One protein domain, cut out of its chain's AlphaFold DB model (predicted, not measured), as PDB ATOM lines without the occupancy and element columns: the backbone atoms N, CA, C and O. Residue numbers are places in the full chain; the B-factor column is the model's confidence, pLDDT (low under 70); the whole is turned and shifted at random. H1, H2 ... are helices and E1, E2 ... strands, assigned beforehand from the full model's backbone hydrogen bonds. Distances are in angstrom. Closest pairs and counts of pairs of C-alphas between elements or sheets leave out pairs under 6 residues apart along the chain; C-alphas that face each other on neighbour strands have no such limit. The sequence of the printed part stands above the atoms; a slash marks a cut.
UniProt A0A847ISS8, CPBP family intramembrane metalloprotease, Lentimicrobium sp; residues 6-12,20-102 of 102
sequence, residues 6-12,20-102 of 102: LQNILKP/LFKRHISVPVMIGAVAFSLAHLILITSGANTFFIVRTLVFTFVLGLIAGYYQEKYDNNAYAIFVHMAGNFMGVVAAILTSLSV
ATOM      1  N   LEU A   6     155.178 162.029 113.038       91.50
ATOM      2  CA  LEU A   6     156.017 162.229 114.223       91.50
ATOM      3  C   LEU A   6     156.474 160.908 114.873       91.50
ATOM      4  O   LEU A   6     157.655 160.779 115.183       91.50
ATOM      5  N   GLN A   7     155.598 159.907 115.053       90.69
ATOM      6  CA  GLN A   7     156.048 158.622 115.624       90.69
ATOM      7  C   GLN A   7     156.981 157.863 114.679       90.69
ATOM      8  O   GLN A   7     157.856 157.152 115.163       90.69
ATOM      9  N   ASN A   8     156.845 158.032 113.359       91.25
ATOM     10  CA  ASN A   8     157.746 157.402 112.394       91.25
ATOM     11  C   ASN A   8     159.157 157.997 112.444       91.25
ATOM     12  O   ASN A   8     160.123 157.240 112.414       91.25
ATOM     13  N   ILE A   9     159.288 159.315 112.624       94.88
ATOM     14  CA  ILE A   9     160.587 159.954 112.896       94.88
ATOM     15  C   ILE A   9     161.205 159.388 114.184       94.88
ATOM     16  O   ILE A   9     162.401 159.115 114.248       94.88
ATOM     17  N   LEU A  10     160.381 159.156 115.206       94.62
ATOM     18  CA  LEU A  10     160.822 158.652 116.507       94.62
ATOM     19  C   LEU A  10     160.954 157.119 116.564       94.62
ATOM     20  O   LEU A  10     161.351 156.591 117.602       94.62
ATOM     21  N   LYS A  11     160.684 156.386 115.473       92.38
ATOM     22  CA  LYS A  11     160.693 154.910 115.418       92.38
ATOM     23  C   LYS A  11     161.952 154.250 116.014       92.38
ATOM     24  O   LYS A  11     161.780 153.229 116.684       92.38
ATOM     25  N   PRO A  12     163.181 154.807 115.894       95.00
ATOM     26  CA  PRO A  12     164.370 154.252 116.555       95.00
ATOM     27  C   PRO A  12     164.252 154.129 118.086       95.00
ATOM     28  O   PRO A  12     164.943 153.325 118.706       95.00
ATOM     29  N   LEU A  20     152.935 149.636 131.289       90.44
ATOM     30  CA  LEU A  20     151.711 149.873 132.039       90.44
ATOM     31  C   LEU A  20     150.890 148.577 132.019       90.44
ATOM     32  O   LEU A  20     150.403 148.148 130.970       90.44
ATOM     33  N   PHE A  21     150.784 147.913 133.170       87.50
ATOM     34  CA  PHE A  21     150.249 146.549 133.283       87.50
ATOM     35  C   PHE A  21     150.957 145.570 132.322       87.50
ATOM     36  O   PHE A  21     152.142 145.290 132.472       87.50
ATOM     37  N   LYS A  22     150.245 145.055 131.311       89.31
ATOM     38  CA  LYS A  22     150.762 144.132 130.282       89.31
ATOM     39  C   LYS A  22     151.034 144.826 128.940       89.31
ATOM     40  O   LYS A  22     151.197 144.159 127.920       89.31
ATOM     41  N   ARG A  23     151.005 146.162 128.899       91.31
ATOM     42  CA  ARG A  23     151.142 146.962 127.676       91.31
ATOM     43  C   ARG A  23     152.431 147.779 127.732       91.31
ATOM     44  O   ARG A  23     152.683 148.471 128.710       91.31
ATOM     45  N   HIS A  24     153.242 147.700 126.681       94.25
ATOM     46  CA  HIS A  24     154.400 148.577 126.495       94.25
ATOM     47  C   HIS A  24     153.941 149.863 125.814       94.25
ATOM     48  O   HIS A  24     153.428 149.807 124.696       94.25
ATOM     49  N   ILE A  25     154.092 150.998 126.493       96.50
ATOM     50  CA  ILE A  25     153.874 152.324 125.915       96.50
ATOM     51  C   ILE A  25     155.247 152.888 125.571       96.50
ATOM     52  O   ILE A  25     156.056 153.181 126.456       96.50
ATOM     53  N   SER A  26     155.520 153.007 124.275       97.31
ATOM     54  CA  SER A  26     156.820 153.433 123.773       97.31
ATOM     55  C   SER A  26     157.052 154.939 123.957       97.31
ATOM     56  O   SER A  26     156.116 155.738 124.058       97.31
ATOM     57  N   VAL A  27     158.322 155.350 123.964       96.50
ATOM     58  CA  VAL A  27     158.718 156.768 123.960       96.50
ATOM     59  C   VAL A  27     158.087 157.548 122.792       96.50
ATOM     60  O   VAL A  27     157.528 158.615 123.052       96.50
ATOM     61  N   PRO A  28     158.075 157.038 121.541       96.88
ATOM     62  CA  PRO A  28     157.350 157.666 120.434       96.88
ATOM     63  C   PRO A  28     155.873 157.937 120.733       96.88
ATOM     64  O   PRO A  28     155.383 159.030 120.448       96.88
ATOM     65  N   VAL A  29     155.164 156.967 121.327       97.00
ATOM     66  CA  VAL A  29     153.747 157.121 121.703       97.00
ATOM     67  C   VAL A  29     153.577 158.244 122.726       97.00
ATOM     68  O   VAL A  29     152.712 159.100 122.548       97.00
ATOM     69  N   MET A  30     154.419 158.279 123.763       97.44
ATOM     70  CA  MET A  30     154.350 159.303 124.812       97.44
ATOM     71  C   MET A  30     154.626 160.706 124.264       97.44
ATOM     72  O   MET A  30     153.819 161.609 124.477       97.44
ATOM     73  N   ILE A  31     155.710 160.886 123.500       97.38
ATOM     74  CA  ILE A  31     156.044 162.178 122.876       97.38
ATOM     75  C   ILE A  31     154.917 162.616 121.939       97.38
ATOM     76  O   ILE A  31     154.482 163.766 121.971       97.38
ATOM     77  N   GLY A  32     154.389 161.687 121.142       96.81
ATOM     78  CA  GLY A  32     153.261 161.958 120.266       96.81
ATOM     79  C   GLY A  32     151.999 162.381 121.026       96.81
ATOM     80  O   GLY A  32     151.257 163.234 120.531       96.81
ATOM     81  N   ALA A  33     151.703 161.778 122.176       97.38
ATOM     82  CA  ALA A  33     150.555 162.138 123.006       97.38
ATOM     83  C   ALA A  33     150.717 163.530 123.627       97.38
ATOM     84  O   ALA A  33     149.785 164.330 123.559       97.38
ATOM     85  N   VAL A  34     151.910 163.848 124.142       98.00
ATOM     86  CA  VAL A  34     152.238 165.183 124.668       98.00
ATOM     87  C   VAL A  34     152.120 166.240 123.572       98.00
ATOM     88  O   VAL A  34     151.393 167.209 123.748       98.00
ATOM     89  N   ALA A  35     152.752 166.035 122.413       97.62
ATOM     90  CA  ALA A  35     152.695 166.991 121.307       97.62
ATOM     91  C   ALA A  35     151.257 167.232 120.813       97.62
ATOM     92  O   ALA A  35     150.879 168.366 120.531       97.62
ATOM     93  N   PHE A  36     150.440 166.174 120.744       97.00
ATOM     94  CA  PHE A  36     149.027 166.291 120.379       97.00
ATOM     95  C   PHE A  36     148.222 167.071 121.427       97.00
ATOM     96  O   PHE A  36     147.419 167.920 121.057       97.00
ATOM     97  N   SER A  37     148.460 166.829 122.717       97.94
ATOM     98  CA  SER A  37     147.831 167.588 123.802       97.94
ATOM     99  C   SER A  37     148.217 169.068 123.740       97.94
ATOM    100  O   SER A  37     147.346 169.928 123.648       97.94
ATOM    101  N   LEU A  38     149.515 169.373 123.649       97.75
ATOM    102  CA  LEU A  38     150.024 170.746 123.596       97.75
ATOM    103  C   LEU A  38     149.528 171.536 122.381       97.75
ATOM    104  O   LEU A  38     149.338 172.745 122.489       97.75
ATOM    105  N   ALA A  39     149.247 170.880 121.251       97.06
ATOM    106  CA  ALA A  39     148.648 171.541 120.092       97.06
ATOM    107  C   ALA A  39     147.282 172.191 120.403       97.06
ATOM    108  O   ALA A  39     146.883 173.129 119.719       97.06
ATOM    109  N   HIS A  40     146.587 171.748 121.456       96.50
ATOM    110  CA  HIS A  40     145.312 172.322 121.892       96.50
ATOM    111  C   HIS A  40     145.471 173.552 122.795       96.50
ATOM    112  O   HIS A  40     144.471 174.194 123.111       96.50
ATOM    113  N   LEU A  41     146.695 173.947 123.169       96.75
ATOM    114  CA  LEU A  41     146.928 175.220 123.866       96.75
ATOM    115  C   LEU A  41     146.515 176.436 123.028       96.75
ATOM    116  O   LEU A  41     146.286 177.503 123.590       96.75
ATOM    117  N   ILE A  42     146.330 176.269 121.714       96.50
ATOM    118  CA  ILE A  42     145.723 177.294 120.859       96.50
ATOM    119  C   ILE A  42     144.342 177.743 121.369       96.50
ATOM    120  O   ILE A  42     143.966 178.883 121.150       96.50
ATOM    121  N   LEU A  43     143.616 176.911 122.128       95.94
ATOM    122  CA  LEU A  43     142.328 177.276 122.735       95.94
ATOM    123  C   LEU A  43     142.422 178.433 123.742       95.94
ATOM    124  O   LEU A  43     141.410 179.054 124.054       95.94
ATOM    125  N   ILE A  44     143.621 178.767 124.228       96.62
ATOM    126  CA  ILE A  44     143.836 179.977 125.032       96.62
ATOM    127  C   ILE A  44     143.440 181.228 124.234       96.62
ATOM    128  O   ILE A  44     142.879 182.166 124.797       96.62
ATOM    129  N   THR A  45     143.671 181.243 122.916       96.75
ATOM    130  CA  THR A  45     143.379 182.411 122.072       96.75
ATOM    131  C   THR A  45     141.899 182.546 121.718       96.75
ATOM    132  O   THR A  45     141.481 183.614 121.283       96.75
ATOM    133  N   SER A  46     141.084 181.506 121.935       95.00
ATOM    134  CA  SER A  46     139.646 181.537 121.642       95.00
ATOM    135  C   SER A  46     138.797 182.103 122.787       95.00
ATOM    136  O   SER A  46     137.573 182.065 122.703       95.00
ATOM    137  N   GLY A  47     139.416 182.547 123.888       94.12
ATOM    138  CA  GLY A  47     138.706 183.000 125.091       94.12
ATOM    139  C   GLY A  47     138.050 181.871 125.896       94.12
ATOM    140  O   GLY A  47     137.188 182.132 126.734       94.12
ATOM    141  N   ALA A  48     138.426 180.608 125.654       95.12
ATOM    142  CA  ALA A  48     137.903 179.480 126.418       95.12
ATOM    143  C   ALA A  48     138.351 179.542 127.890       95.12
ATOM    144  O   ALA A  48     139.455 179.981 128.206       95.12
ATOM    145  N   ASN A  49     137.506 179.063 128.809       96.19
ATOM    146  CA  ASN A  49     137.844 179.071 130.232       96.19
ATOM    147  C   ASN A  49     138.938 178.042 130.586       96.19
ATOM    148  O   ASN A  49     139.107 177.016 129.919       96.19
ATOM    149  N   THR A  50     139.654 178.288 131.688       96.06
ATOM    150  CA  THR A  50     140.775 177.449 132.143       96.06
ATOM    151  C   THR A  50     140.376 175.992 132.366       96.06
ATOM    152  O   THR A  50     141.117 175.089 131.982       96.06
ATOM    153  N   PHE A  51     139.200 175.741 132.949       96.44
ATOM    154  CA  PHE A  51     138.722 174.382 133.207       96.44
ATOM    155  C   PHE A  51     138.541 173.586 131.907       96.44
ATOM    156  O   PHE A  51     138.987 172.443 131.809       96.44
ATOM    157  N   PHE A  52     137.943 174.201 130.884       95.12
ATOM    158  CA  PHE A  52     137.759 173.606 129.565       95.12
ATOM    159  C   PHE A  52     139.097 173.279 128.900       95.12
ATOM    160  O   PHE A  52     139.263 172.183 128.360       95.12
ATOM    161  N   ILE A  53     140.069 174.191 128.984       97.25
ATOM    162  CA  ILE A  53     141.410 173.987 128.425       97.25
ATOM    163  C   ILE A  53     142.103 172.816 129.128       97.25
ATOM    164  O   ILE A  53     142.508 171.865 128.462       97.25
ATOM    165  N   VAL A  54     142.175 172.819 130.463       97.62
ATOM    166  CA  VAL A  54     142.821 171.742 131.238       97.62
ATOM    167  C   VAL A  54     142.158 170.392 130.964       97.62
ATOM    168  O   VAL A  54     142.850 169.411 130.682       97.62
ATOM    169  N   ARG A  55     140.819 170.339 130.966       95.81
ATOM    170  CA  ARG A  55     140.064 169.131 130.606       95.81
ATOM    171  C   ARG A  55     140.436 168.643 129.207       95.81
ATOM    172  O   ARG A  55     140.649 167.446 129.022       95.81
ATOM    173  N   THR A  56     140.529 169.550 128.237       95.94
ATOM    174  CA  THR A  56     140.877 169.218 126.850       95.94
ATOM    175  C   THR A  56     142.299 168.675 126.749       95.94
ATOM    176  O   THR A  56     142.508 167.662 126.084       95.94
ATOM    177  N   LEU A  57     143.269 169.273 127.443       98.00
ATOM    178  CA  LEU A  57     144.657 168.800 127.458       98.00
ATOM    179  C   LEU A  57     144.768 167.380 128.022       98.00
ATOM    180  O   LEU A  57     145.392 166.522 127.395       98.00
ATOM    181  N   VAL A  58     144.122 167.108 129.162       98.00
ATOM    182  CA  VAL A  58     144.112 165.770 129.779       98.00
ATOM    183  C   VAL A  58     143.424 164.757 128.861       98.00
ATOM    184  O   VAL A  58     143.956 163.676 128.610       98.00
ATOM    185  N   PHE A  59     142.264 165.114 128.308       96.31
ATOM    186  CA  PHE A  59     141.496 164.239 127.428       96.31
ATOM    187  C   PHE A  59     142.257 163.884 126.144       96.31
ATOM    188  O   PHE A  59     142.394 162.713 125.789       96.31
ATOM    189  N   THR A  60     142.802 164.892 125.464       96.56
ATOM    190  CA  THR A  60     143.557 164.711 124.217       96.56
ATOM    191  C   THR A  60     144.868 163.968 124.451       96.56
ATOM    192  O   THR A  60     145.248 163.151 123.615       96.56
ATOM    193  N   PHE A  61     145.519 164.150 125.604       97.88
ATOM    194  CA  PHE A  61     146.672 163.341 125.998       97.88
ATOM    195  C   PHE A  61     146.313 161.850 126.096       97.88
ATOM    196  O   PHE A  61     146.966 161.020 125.461       97.88
ATOM    197  N   VAL A  62     145.236 161.506 126.815       96.81
ATOM    198  CA  VAL A  62     144.776 160.112 126.962       96.81
ATOM    199  C   VAL A  62     144.377 159.509 125.614       96.81
ATOM    200  O   VAL A  62     144.850 158.424 125.268       96.81
ATOM    201  N   LEU A  63     143.584 160.220 124.803       96.38
ATOM    202  CA  LEU A  63     143.273 159.788 123.434       96.38
ATOM    203  C   LEU A  63     144.542 159.602 122.602       96.38
ATOM    204  O   LEU A  63     144.650 158.656 121.824       96.38
ATOM    205  N   GLY A  64     145.517 160.488 122.781       96.81
ATOM    206  CA  GLY A  64     146.791 160.434 122.096       96.81
ATOM    207  C   GLY A  64     147.583 159.168 122.413       96.81
ATOM    208  O   GLY A  64     148.118 158.565 121.480       96.81
ATOM    209  N   LEU A  65     147.603 158.747 123.683       97.00
ATOM    210  CA  LEU A  65     148.217 157.491 124.121       97.00
ATOM    211  C   LEU A  65     147.514 156.280 123.501       97.00
ATOM    212  O   LEU A  65     148.184 155.405 122.956       97.00
ATOM    213  N   ILE A  66     146.178 156.243 123.534       96.19
ATOM    214  CA  ILE A  66     145.383 155.137 122.972       96.19
ATOM    215  C   ILE A  66     145.611 155.032 121.458       96.19
ATOM    216  O   ILE A  66     145.948 153.961 120.948       96.19
ATOM    217  N   ALA A  67     145.488 156.153 120.743       96.12
ATOM    218  CA  ALA A  67     145.691 156.228 119.300       96.12
ATOM    219  C   ALA A  67     147.107 155.797 118.896       96.12
ATOM    220  O   ALA A  67     147.268 155.010 117.965       96.12
ATOM    221  N   GLY A  68     148.132 156.292 119.598       96.00
ATOM    222  CA  GLY A  68     149.524 155.946 119.318       96.00
ATOM    223  C   GLY A  68     149.849 154.496 119.639       96.00
ATOM    224  O   GLY A  68     150.528 153.848 118.848       96.00
ATOM    225  N   TYR A  69     149.333 153.965 120.749       96.25
ATOM    226  CA  TYR A  69     149.533 152.569 121.126       96.25
ATOM    227  C   TYR A  69     148.984 151.613 120.061       96.25
ATOM    228  O   TYR A  69     149.686 150.703 119.621       96.25
ATOM    229  N   TYR A  70     147.740 151.817 119.622       95.69
ATOM    230  CA  TYR A  70     147.122 150.929 118.640       95.69
ATOM    231  C   TYR A  70     147.681 151.112 117.231       95.69
ATOM    232  O   TYR A  70     147.865 150.114 116.535       95.69
ATOM    233  N   GLN A  71     148.028 152.340 116.833       94.75
ATOM    234  CA  GLN A  71     148.754 152.555 115.583       94.75
ATOM    235  C   GLN A  71     150.093 151.815 115.598       94.75
ATOM    236  O   GLN A  71     150.387 151.100 114.651       94.75
ATOM    237  N   GLU A  72     150.881 151.929 116.669       95.06
ATOM    238  CA  GLU A  72     152.199 151.295 116.748       95.06
ATOM    239  C   GLU A  72     152.122 149.763 116.837       95.06
ATOM    240  O   GLU A  72     153.000 149.061 116.319       95.06
ATOM    241  N   LYS A  73     151.084 149.240 117.503       94.50
ATOM    242  CA  LYS A  73     150.842 147.803 117.663       94.50
ATOM    243  C   LYS A  73     150.465 147.130 116.344       94.50
ATOM    244  O   LYS A  73     150.896 146.006 116.108       94.50
ATOM    245  N   TYR A  74     149.640 147.787 115.534       95.00
ATOM    246  CA  TYR A  74     149.102 147.223 114.293       95.00
ATOM    247  C   TYR A  74     149.739 147.807 113.028       95.00
ATOM    248  O   TYR A  74     149.335 147.443 111.930       95.00
ATOM    249  N   ASP A  75     150.693 148.727 113.188       93.62
ATOM    250  CA  ASP A  75     151.324 149.509 112.118       93.62
ATOM    251  C   ASP A  75     150.310 150.140 111.147       93.62
ATOM    252  O   ASP A  75     150.493 150.171 109.934       93.62
ATOM    253  N   ASN A  76     149.185 150.619 111.690       93.50
ATOM    254  CA  ASN A  76     148.052 151.074 110.891       93.50
ATOM    255  C   ASN A  76     147.467 152.384 111.433       93.50
ATOM    256  O   ASN A  76     146.978 152.467 112.562       93.50
ATOM    257  N   ASN A  77     147.476 153.418 110.591       92.69
ATOM    258  CA  ASN A  77     146.969 154.746 110.933       92.69
ATOM    259  C   ASN A  77     145.442 154.795 111.112       92.69
ATOM    260  O   ASN A  77     144.948 155.723 111.754       92.69
ATOM    261  N   ALA A  78     144.696 153.807 110.608       94.38
ATOM    262  CA  ALA A  78     143.245 153.734 110.772       94.38
ATOM    263  C   ALA A  78     142.833 153.743 112.251       94.38
ATOM    264  O   ALA A  78     141.875 154.418 112.617       94.38
ATOM    265  N   TYR A  79     143.602 153.091 113.131       93.25
ATOM    266  CA  TYR A  79     143.328 153.111 114.571       93.25
ATOM    267  C   TYR A  79     143.388 154.522 115.160       93.25
ATOM    268  O   TYR A  79     142.553 154.878 115.988       93.25
ATOM    269  N   ALA A  80     144.333 155.351 114.711       92.94
ATOM    270  CA  ALA A  80     144.416 156.736 115.158       92.94
ATOM    271  C   ALA A  80     143.216 157.566 114.675       92.94
ATOM    272  O   ALA A  80     142.708 158.392 115.431       92.94
ATOM    273  N   ILE A  81     142.745 157.315 113.447       93.44
ATOM    274  CA  ILE A  81     141.549 157.958 112.890       93.44
ATOM    275  C   ILE A  81     140.316 157.565 113.706       93.44
ATOM    276  O   ILE A  81     139.608 158.446 114.183       93.44
ATOM    277  N   PHE A  82     140.088 156.269 113.940       95.06
ATOM    278  CA  PHE A  82     138.928 155.802 114.704       95.06
ATOM    279  C   PHE A  82     138.899 156.355 116.129       95.06
ATOM    280  O   PHE A  82     137.860 156.835 116.571       95.06
ATOM    281  N   VAL A  83     140.036 156.349 116.832       94.38
ATOM    282  CA  VAL A  83     140.122 156.895 118.196       94.38
ATOM    283  C   VAL A  83     139.828 158.398 118.210       94.38
ATOM    284  O   VAL A  83     139.109 158.870 119.089       94.38
ATOM    285  N   HIS A  84     140.336 159.154 117.232       92.81
ATOM    286  CA  HIS A  84     140.072 160.589 117.138       92.81
ATOM    287  C   HIS A  84     138.602 160.888 116.814       92.81
ATOM    288  O   HIS A  84     137.974 161.698 117.494       92.81
ATOM    289  N   MET A  85     138.030 160.187 115.830       94.69
ATOM    290  CA  MET A  85     136.622 160.336 115.457       94.69
ATOM    291  C   MET A  85     135.689 159.964 116.613       94.69
ATOM    292  O   MET A  85     134.750 160.703 116.888       94.69
ATOM    293  N   ALA A  86     135.983 158.885 117.345       93.31
ATOM    294  CA  ALA A  86     135.226 158.499 118.536       93.31
ATOM    295  C   ALA A  86     135.315 159.555 119.651       93.31
ATOM    296  O   ALA A  86     134.310 159.867 120.288       93.31
ATOM    297  N   GLY A  87     136.495 160.147 119.857       89.88
ATOM    298  CA  GLY A  87     136.681 161.249 120.802       89.88
ATOM    299  C   GLY A  87     135.849 162.487 120.453       89.88
ATOM    300  O   GLY A  87     135.238 163.086 121.336       89.88
ATOM    301  N   ASN A  88     135.778 162.833 119.166       91.44
ATOM    302  CA  ASN A  88     134.991 163.967 118.679       91.44
ATOM    303  C   ASN A  88     133.486 163.683 118.654       91.44
ATOM    304  O   ASN A  88     132.694 164.609 118.819       91.44
ATOM    305  N   PHE A  89     133.079 162.423 118.478       92.69
ATOM    306  CA  PHE A  89     131.673 162.034 118.359       92.69
ATOM    307  C   PHE A  89     130.831 162.520 119.543       92.69
ATOM    308  O   PHE A  89     129.772 163.102 119.341       92.69
ATOM    309  N   MET A  90     131.338 162.388 120.772       84.88
ATOM    310  CA  MET A  90     130.636 162.891 121.961       84.88
ATOM    311  C   MET A  90     130.470 164.416 121.952       84.88
ATOM    312  O   MET A  90     129.444 164.920 122.402       84.88
ATOM    313  N   GLY A  91     131.453 165.150 121.423       86.69
ATOM    314  CA  GLY A  91     131.358 166.600 121.246       86.69
ATOM    315  C   GLY A  91     130.302 166.986 120.210       86.69
ATOM    316  O   GLY A  91     129.514 167.896 120.451       86.69
ATOM    317  N   VAL A  92     130.234 166.249 119.099       91.94
ATOM    318  CA  VAL A  92     129.210 166.439 118.059       91.94
ATOM    319  C   VAL A  92     127.811 166.143 118.602       91.94
ATOM    320  O   VAL A  92     126.910 166.953 118.418       91.94
ATOM    321  N   VAL A  93     127.628 165.027 119.317       91.56
ATOM    322  CA  VAL A  93     126.342 164.678 119.946       91.56
ATOM    323  C   VAL A  93     125.900 165.765 120.924       91.56
ATOM    324  O   VAL A  93     124.754 166.200 120.866       91.56
ATOM    325  N   ALA A  94     126.804 166.248 121.782       88.38
ATOM    326  CA  ALA A  94     126.496 167.334 122.708       88.38
ATOM    327  C   ALA A  94     126.067 168.612 121.969       88.38
ATOM    328  O   ALA A  94     125.054 169.199 122.333       88.38
ATOM    329  N   ALA A  95     126.784 168.998 120.907       90.12
ATOM    330  CA  ALA A  95     126.445 170.169 120.099       90.12
ATOM    331  C   ALA A  95     125.052 170.048 119.455       90.12
ATOM    332  O   ALA A  95     124.255 170.985 119.528       90.12
ATOM    333  N   ILE A  96     124.731 168.878 118.888       93.88
ATOM    334  CA  ILE A  96     123.416 168.599 118.296       93.88
ATOM    335  C   ILE A  96     122.319 168.702 119.360       93.88
ATOM    336  O   ILE A  96     121.346 169.423 119.158       93.88
ATOM    337  N   LEU A  97     122.487 168.046 120.512       93.94
ATOM    338  CA  LEU A  97     121.503 168.099 121.598       93.94
ATOM    339  C   LEU A  97     121.266 169.532 122.078       93.94
ATOM    340  O   LEU A  97     120.115 169.935 122.203       93.94
ATOM    341  N   THR A  98     122.333 170.318 122.266       92.75
ATOM    342  CA  THR A  98     122.193 171.726 122.657       92.75
ATOM    343  C   THR A  98     121.485 172.563 121.599       92.75
ATOM    344  O   THR A  98     120.724 173.448 121.963       92.75
ATOM    345  N   SER A  99     121.685 172.278 120.305       92.12
ATOM    346  CA  SER A  99     121.008 173.003 119.220       92.12
ATOM    347  C   SER A  99     119.523 172.668 119.076       92.12
ATOM    348  O   SER A  99     118.772 173.503 118.592       92.12
ATOM    349  N   LEU A 100     119.103 171.467 119.490       91.69
ATOM    350  CA  LEU A 100     117.705 171.021 119.447       91.69
ATOM    351  C   LEU A 100     116.914 171.418 120.702       91.69
ATOM    352  O   LEU A 100     115.689 171.364 120.692       91.69
ATOM    353  N   SER A 101     117.611 171.747 121.793       78.94
ATOM    354  CA  SER A 101     117.015 172.231 123.045       78.94
ATOM    355  C   SER A 101     116.822 173.753 123.099       78.94
ATOM    356  O   SER A 101     116.389 174.258 124.134       78.94
ATOM    357  N   VAL A 102     117.190 174.467 122.028       53.97
ATOM    358  CA  VAL A 102     116.841 175.879 121.780       53.97
ATOM    359  C   VAL A 102     115.535 175.917 121.001       53.97
ATOM    360  O   VAL A 102     114.685 176.764 121.349       53.97
TER     361      VAL A 102
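AT A GLANCE: This is residues 6 to 12 and 20 to 102 of the 102 residues of the protein "CPBP family intramembrane metalloprotease" of Lentimicrobium sp (UniProt A0A847ISS8). Three long helices fold back and forth with H3 in the middle: H2 runs beside it as a hairpin, and H4 opens from its other end as a V, residues 88 to 102 sticking out. Short H1 packs on H2. The 90 printed residues, mostly helix, run H1, E1, H2, H3, H4: loose, radius of gyration of the C-alphas 15.1 A, spans 51 by 25 by 25 A.

IN THESE COORDINATES: Find C-alpha 50 at (140.775, 177.449, 132.143); H3, residues 50 to 74, runs 36.1 A. H2 is residues 27 to 46, H4 78 to 100, ending at (117.705, 171.021, 119.447). H1 is residues 6 to 9; E1, 23 to 26, pairs with no named strand.

HOW THE PARTS SIT: In hairpin H2 and H3, see the closest C-alphas, Ala 33 and Gly 64, 4.2 A apart. H4 touches H3 with residues 78 to 87 alone, closest C-alphas Ala 67 and Ala 80, 4.4 A. O i to N i+4 pairs are within hydrogen-bond range throughout H3, 9 of 16 in H2, 17 of 19 in H4; H1 is too short.

THE WHOLE: Residues 13 to 19 are cut out, C-alphas 12 and 20 lying 20.5 A apart. Residue 102 has pLDDT under 70.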